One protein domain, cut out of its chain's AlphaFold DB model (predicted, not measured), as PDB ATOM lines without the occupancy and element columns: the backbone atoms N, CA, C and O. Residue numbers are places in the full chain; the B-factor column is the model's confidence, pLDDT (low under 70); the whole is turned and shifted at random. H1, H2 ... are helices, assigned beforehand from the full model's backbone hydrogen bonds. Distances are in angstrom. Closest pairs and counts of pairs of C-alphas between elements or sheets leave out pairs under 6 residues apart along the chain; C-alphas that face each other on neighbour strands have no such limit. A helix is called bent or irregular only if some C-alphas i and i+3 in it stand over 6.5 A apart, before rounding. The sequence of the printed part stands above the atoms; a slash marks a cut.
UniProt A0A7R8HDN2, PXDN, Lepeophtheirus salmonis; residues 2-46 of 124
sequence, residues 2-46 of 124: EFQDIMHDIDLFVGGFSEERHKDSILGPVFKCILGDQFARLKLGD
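This is residues 2 to 46 of the 124 residues of the protein "PXDN" of Lepeophtheirus salmonis (UniProt A0A7R8HDN2). A loose string of three helices with no shared core: the long helix H3 makes one end, where residues 36 to 46, of which 36 to 45 belong to H3, stick out, the short H2 sits near the beginning of H3 at a steep angle to it, and the small H1 lies at the opposite end, away from both. Between H2 and H3, the link of residues 19 to 28 loops out to one side and folds back. The printed part has 45 residues with three named helices, in the order H1, H2, H3, and no named strand; the class is all helix. The whole is loose, with a radius of gyration of the C-alphas of 13.4 A, and its outline is flat, spanning 45 by 25 by 12 A.

Begin with the longest helix, H3, residues 29 to 45. Find C-alpha 29 at (-8.500, 43.629, -16.714); from there the helix runs 23.8 A to C-alpha 45 at (11.663, 33.312, -23.914). Go back along the chain to H2, residues 12 to 18, which is 9.7 A from first to last C-alpha. Before it comes H1, residues 3 to 8, which begins at C-alpha 3 at (-13.182, 64.807, -21.642) and is 9.6 A long. None of the three helices is bent or irregular.

Start again at H3 and look at its residues 30 to 31, with which alone it touches H2. H2 and H3 only just touch, with 3 pairs of C-alphas within 8 A. The closest C-alphas of the two are those of Gly 16 and Val 30, 6.0 A apart. Their lines stand at a steep tilt of 54 degrees, and they run opposite ways. H1 touches no helix: it is apart from H2 and from H3, with no C-alpha within 8 A of either. In the backbone of H2 and H3, every O i to N i+4 pair is within hydrogen-bond range. In H1, 0 of 2 such pairs are within range, and 1 of 3 O i to N i+3 pairs is.

The two C-alphas farthest apart are those of Glu 2 and Asp 46, 45.3 A apart, which are also the first and last printed. Residues 36 to 46, of which 36 to 45 belong to H3, stand free; the body without them spans 36 by 16 by 13 A. The printed part has no cut. The link from H1 to H2 is tight, with 3 residues, and the link from H2 to H3 is short, with 10 residues. In the B-factor column, find a mean pLDDT of the printed part of 89.0; residues 2 to 7 are under 70, and the mean of H1 is 62.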
ATOM      1  N   GLU A   2     -13.337  67.885 -24.573       56.94
ATOM      2  CA  GLU A   2     -12.506  68.195 -23.384       56.94
ATOM      3  C   GLU A   2     -12.348  66.985 -22.444       56.94
ATOM      4  O   GLU A   2     -11.376  66.889 -21.712       56.94
ATOM      5  N   PHE A   3     -13.254  66.002 -22.497       58.12
ATOM      6  CA  PHE A   3     -13.182  64.807 -21.642       58.12
ATOM      7  C   PHE A   3     -12.198  63.732 -22.124       58.12
ATOM      8  O   PHE A   3     -11.887  62.812 -21.371       58.12
ATOM      9  N   GLN A   4     -11.742  63.806 -23.375       53.91
ATOM     10  CA  GLN A   4     -10.953  62.739 -23.996       53.91
ATOM     11  C   GLN A   4      -9.445  62.889 -23.748       53.91
ATOM     12  O   GLN A   4      -8.768  61.872 -23.656       53.91
ATOM     13  N   ASP A   5      -8.947  64.115 -23.542       57.62
ATOM     14  CA  ASP A   5      -7.554  64.363 -23.125       57.62
ATOM     15  C   ASP A   5      -7.279  63.782 -21.727       57.62
ATOM     16  O   ASP A   5      -6.316  63.051 -21.528       57.62
ATOM     17  N   ILE A   6      -8.209  63.973 -20.784       62.72
ATOM     18  CA  ILE A   6      -8.043  63.555 -19.380       62.72
ATOM     19  C   ILE A   6      -7.875  62.032 -19.249       62.72
ATOM     20  O   ILE A   6      -7.152  61.562 -18.380       62.72
ATOM     21  N   MET A   7      -8.537  61.246 -20.108       62.78
ATOM     22  CA  MET A   7      -8.448  59.778 -20.070       62.78
ATOM     23  C   MET A   7      -7.077  59.259 -20.520       62.78
ATOM     24  O   MET A   7      -6.668  58.184 -20.086       62.78
ATOM     25  N   HIS A   8      -6.376  60.001 -21.379       77.50
ATOM     26  CA  HIS A   8      -5.037  59.644 -21.848       77.50
ATOM     27  C   HIS A   8      -3.924  60.115 -20.902       77.50
ATOM     28  O   HIS A   8      -2.822  59.575 -20.967       77.50
ATOM     29  N   ASP A   9      -4.239  61.030 -19.984       85.56
ATOM     30  CA  ASP A   9      -3.314  61.549 -18.970       85.56
ATOM     31  C   ASP A   9      -3.310  60.734 -17.663       85.56
ATOM     32  O   ASP A   9      -2.552  61.033 -16.740       85.56
ATOM     33  N   ILE A  10      -4.152  59.701 -17.546       87.62
ATOM     34  CA  ILE A  10      -4.174  58.841 -16.357       87.62
ATOM     35  C   ILE A  10      -2.928  57.951 -16.351       87.62
ATOM     36  O   ILE A  10      -2.757  57.087 -17.213       87.62
ATOM     37  N   ASP A  11      -2.099  58.093 -15.316       91.88
ATOM     38  CA  ASP A  11      -0.968  57.200 -15.071       91.88
ATOM     39  C   ASP A  11      -1.414  55.734 -15.039       91.88
ATOM     40  O   ASP A  11      -2.287  55.350 -14.255       91.88
ATOM     41  N   LEU A  12      -0.745  54.879 -15.823       92.75
ATOM     42  CA  LEU A  12      -1.061  53.449 -15.922       92.75
ATOM     43  C   LEU A  12      -1.134  52.768 -14.549       92.75
ATOM     44  O   LEU A  12      -1.989  51.913 -14.326       92.75
ATOM     45  N   PHE A  13      -0.241  53.140 -13.627       93.12
ATOM     46  CA  PHE A  13      -0.225  52.566 -12.288       93.12
ATOM     47  C   PHE A  13      -1.513  52.892 -11.517       93.12
ATOM     48  O   PHE A  13      -2.172  51.997 -10.988       93.12
ATOM     49  N   VAL A  14      -1.892  54.173 -11.498       93.81
ATOM     50  CA  VAL A  14      -3.082  54.673 -10.795       93.81
ATOM     51  C   VAL A  14      -4.352  54.136 -11.445       93.81
ATOM     52  O   VAL A  14      -5.220  53.608 -10.750       93.81
ATOM     53  N   GLY A  15      -4.446  54.220 -12.774       92.50
ATOM     54  CA  GLY A  15      -5.583  53.724 -13.542       92.50
ATOM     55  C   GLY A  15      -5.775  52.218 -13.373       92.50
ATOM     56  O   GLY A  15      -6.864  51.777 -13.021       92.50
ATOM     57  N   GLY A  16      -4.707  51.430 -13.517       92.62
ATOM     58  CA  GLY A  16      -4.782  49.971 -13.429       92.62
ATOM     59  C   GLY A  16      -5.173  49.441 -12.045       92.62
ATOM     60  O   GLY A  16      -5.867  48.429 -11.960       92.62
ATOM     61  N   PHE A  17      -4.789  50.116 -10.952       93.12
ATOM     62  CA  PHE A  17      -5.241  49.752  -9.596       93.12
ATOM     63  C   PHE A  17      -6.644  50.263  -9.260       93.12
ATOM     64  O   PHE A  17      -7.260  49.768  -8.317       93.12
ATOM     65  N   SER A  18      -7.140  51.234 -10.024       93.94
ATOM     66  CA  SER A  18      -8.486  51.786  -9.874       93.94
ATOM     67  C   SER A  18      -9.553  50.940 -10.586       93.94
ATOM     68  O   SER A  18     -10.744  51.158 -10.380       93.94
ATOM     69  N   GLU A  19      -9.151  49.958 -11.400       94.06
ATOM     70  CA  GLU A  19     -10.062  49.009 -12.041       94.06
ATOM     71  C   GLU A  19     -10.705  48.031 -11.048       94.06
ATOM     72  O   GLU A  19     -10.087  47.567 -10.086       94.06
ATOM     73  N   GLU A  20     -11.948  47.626 -11.329       96.00
ATOM     74  CA  GLU A  20     -12.596  46.562 -10.567       96.00
ATOM     75  C   GLU A  20     -11.895  45.217 -10.807       96.00
ATOM     76  O   GLU A  20     -11.655  44.788 -11.940       96.00
ATOM     77  N   ARG A  21     -11.584  44.518  -9.714       93.38
ATOM     78  CA  ARG A  21     -10.947  43.203  -9.773       93.38
ATOM     79  C   ARG A  21     -11.860  42.152 -10.411       93.38
ATOM     80  O   ARG A  21     -13.056  42.078 -10.133       93.38
ATOM     81  N   HIS A  22     -11.270  41.252 -11.192       88.31
ATOM     82  CA  HIS A  22     -11.977  40.057 -11.658       88.31
ATOM     83  C   HIS A  22     -12.320  39.124 -10.475       88.31
ATOM     84  O   HIS A  22     -11.549  39.033  -9.526       88.31
ATOM     85  N   LYS A  23     -13.428  38.367 -10.541       86.81
ATOM     86  CA  LYS A  23     -13.907  37.505  -9.430       86.81
ATOM     87  C   LYS A  23     -12.844  36.551  -8.863       86.81
ATOM     88  O   LYS A  23     -12.792  36.341  -7.657       86.81
ATOM     89  N   ASP A  24     -11.981  36.034  -9.735       86.62
ATOM     90  CA  ASP A  24     -10.908  35.086  -9.389       86.62
ATOM     91  C   ASP A  24      -9.495  35.704  -9.389       86.62
ATOM     92  O   ASP A  24      -8.503  34.986  -9.493       86.62
ATOM     93  N   SER A  25      -9.373  37.032  -9.336       89.25
ATOM     94  CA  SER A  25      -8.088  37.738  -9.363       89.25
ATOM     95  C   SER A  25      -8.083  38.900  -8.377       89.25
ATOM     96  O   SER A  25      -9.120  39.471  -8.057       89.25
ATOM     97  N   ILE A  26      -6.898  39.298  -7.925       91.88
ATOM     98  CA  ILE A  26      -6.720  40.566  -7.200       91.88
ATOM     99  C   ILE A  26      -6.556  41.761  -8.152       91.88
ATOM    100  O   ILE A  26      -6.525  42.897  -7.698       91.88
ATOM    101  N   LEU A  27      -6.440  41.501  -9.457       94.94
ATOM    102  CA  LEU A  27      -6.157  42.487 -10.500       94.94
ATOM    103  C   LEU A  27      -7.383  42.759 -11.375       94.94
ATOM    104  O   LEU A  27      -8.163  41.838 -11.665       94.94
ATOM    105  N   GLY A  28      -7.484  44.003 -11.846       95.62
ATOM    106  CA  GLY A  28      -8.378  44.406 -12.927       95.62
ATOM    107  C   GLY A  28      -7.925  43.914 -14.314       95.62
ATOM    108  O   GLY A  28      -6.840  43.324 -14.446       95.62
ATOM    109  N   PRO A  29      -8.766  44.087 -15.350       94.50
ATOM    110  CA  PRO A  29      -8.500  43.629 -16.714       94.50
ATOM    111  C   PRO A  29      -7.152  44.067 -17.305       94.50
ATOM    112  O   PRO A  29      -6.467  43.229 -17.901       94.50
ATOM    113  N   VAL A  30      -6.740  45.326 -17.129       94.56
ATOM    114  CA  VAL A  30      -5.513  45.863 -17.737       94.56
ATOM    115  C   VAL A  30      -4.277  45.209 -17.136       94.56
ATOM    116  O   VAL A  30      -3.472  44.633 -17.870       94.56
ATOM    117  N   PHE A  31      -4.136  45.186 -15.808       96.12
ATOM    118  CA  PHE A  31      -2.985  44.521 -15.186       96.12
ATOM    119  C   PHE A  31      -3.003  43.010 -15.344       96.12
ATOM    120  O   PHE A  31      -1.935  42.412 -15.461       96.12
ATOM    121  N   LYS A  32      -4.178  42.378 -15.413       94.88
ATOM    122  CA  LYS A  32      -4.264  40.955 -15.755       94.88
ATOM    123  C   LYS A  32      -3.683  40.685 -17.148       94.88
ATOM    124  O   LYS A  32      -2.954  39.708 -17.305       94.88
ATOM    125  N   CYS A  33      -3.983  41.538 -18.130       95.12
ATOM    126  CA  CYS A  33      -3.445  41.434 -19.485       95.12
ATOM    127  C   CYS A  33      -1.928  41.660 -19.506       95.12
ATOM    128  O   CYS A  33      -1.189  40.781 -19.945       95.12
ATOM    129  N   ILE A  34      -1.466  42.789 -18.958       97.31
ATOM    130  CA  ILE A  34      -0.045  43.159 -18.952       97.31
ATOM    131  C   ILE A  34       0.777  42.091 -18.229       97.31
ATOM    132  O   ILE A  34       1.710  41.544 -18.806       97.31
ATOM    133  N   LEU A  35       0.417  41.734 -16.993       96.88
ATOM    134  CA  LEU A  35       1.181  40.745 -16.230       96.88
ATOM    135  C   LEU A  35       1.112  39.359 -16.875       96.88
ATOM    136  O   LEU A  35       2.129  38.676 -16.931       96.88
ATOM    137  N   GLY A  36      -0.048  38.951 -17.400       96.75
ATOM    138  CA  GLY A  36      -0.193  37.676 -18.101       96.75
ATOM    139  C   GLY A  36       0.716  37.565 -19.328       96.75
ATOM    140  O   GLY A  36       1.432  36.572 -19.465       96.75
ATOM    141  N   ASP A  37       0.732  38.591 -20.182       98.38
ATOM    142  CA  ASP A  37       1.612  38.658 -21.353       98.38
ATOM    143  C   ASP A  37       3.093  38.664 -20.940       98.38
ATOM    144  O   ASP A  37       3.883  37.890 -21.482       98.38
ATOM    145  N   GLN A  38       3.468  39.446 -19.922       98.56
ATOM    146  CA  GLN A  38       4.852  39.481 -19.442       98.56
ATOM    147  C   GLN A  38       5.307  38.134 -18.862       98.56
ATOM    148  O   GLN A  38       6.374  37.645 -19.231       98.56
ATOM    149  N   PHE A  39       4.500  37.477 -18.021       98.25
ATOM    150  CA  PHE A  39       4.831  36.145 -17.502       98.25
ATOM    151  C   PHE A  39       4.923  35.092 -18.614       98.25
ATOM    152  O   PHE A  39       5.798  34.228 -18.560       98.25
ATOM    153  N   ALA A  40       4.066  35.167 -19.638       98.31
ATOM    154  CA  ALA A  40       4.137  34.270 -20.788       98.31
ATOM    155  C   ALA A  40       5.436  34.467 -21.582       98.31
ATOM    156  O   ALA A  40       6.101  33.484 -21.907       98.31
ATOM    157  N   ARG A  41       5.833  35.718 -21.846       98.38
ATOM    158  CA  ARG A  41       7.099  36.042 -22.525       98.38
ATOM    159  C   ARG A  41       8.313  35.604 -21.718       98.38
ATOM    160  O   ARG A  41       9.228  35.035 -22.299       98.38
ATOM    161  N   LEU A  42       8.306  35.820 -20.402       98.19
ATOM    162  CA  LEU A  42       9.377  35.364 -19.512       98.19
ATOM    163  C   LEU A  42       9.513  33.841 -19.535       98.19
ATOM    164  O   LEU A  42      10.622  33.335 -19.650       98.19
ATOM    165  N   LYS A  43       8.391  33.110 -19.483       97.25
ATOM    166  CA  LYS A  43       8.406  31.648 -19.576       97.25
ATOM    167  C   LYS A  43       8.913  31.176 -20.938       97.25
ATOM    168  O   LYS A  43       9.861  30.408 -20.996       97.25
ATOM    169  N   LEU A  44       8.281  31.613 -22.026       96.56
ATOM    170  CA  LEU A  44       8.555  31.108 -23.378       96.56
ATOM    171  C   LEU A  44       9.888  31.597 -23.958       96.56
ATOM    172  O   LEU A  44      10.442  30.942 -24.837       96.56
ATOM    173  N   GLY A  45      10.383  32.744 -23.496       95.94
ATOM    174  CA  GLY A  45      11.663  33.312 -23.914       95.94
ATOM    175  C   GLY A  45      12.873  32.726 -23.184       95.94
ATOM    176  O   GLY A  45      14.002  32.955 -23.617       95.94
ATOM    177  N   ASP A  46      12.665  31.972 -22.104       95.94
ATOM    178  CA  ASP A  46      13.741  31.351 -21.339       95.94
ATOM    179  C   ASP A  46      13.964  29.896 -21.772       95.94
ATOM    180  O   ASP A  46      13.169  28.998 -21.491       95.94
TER     181      ASP A  46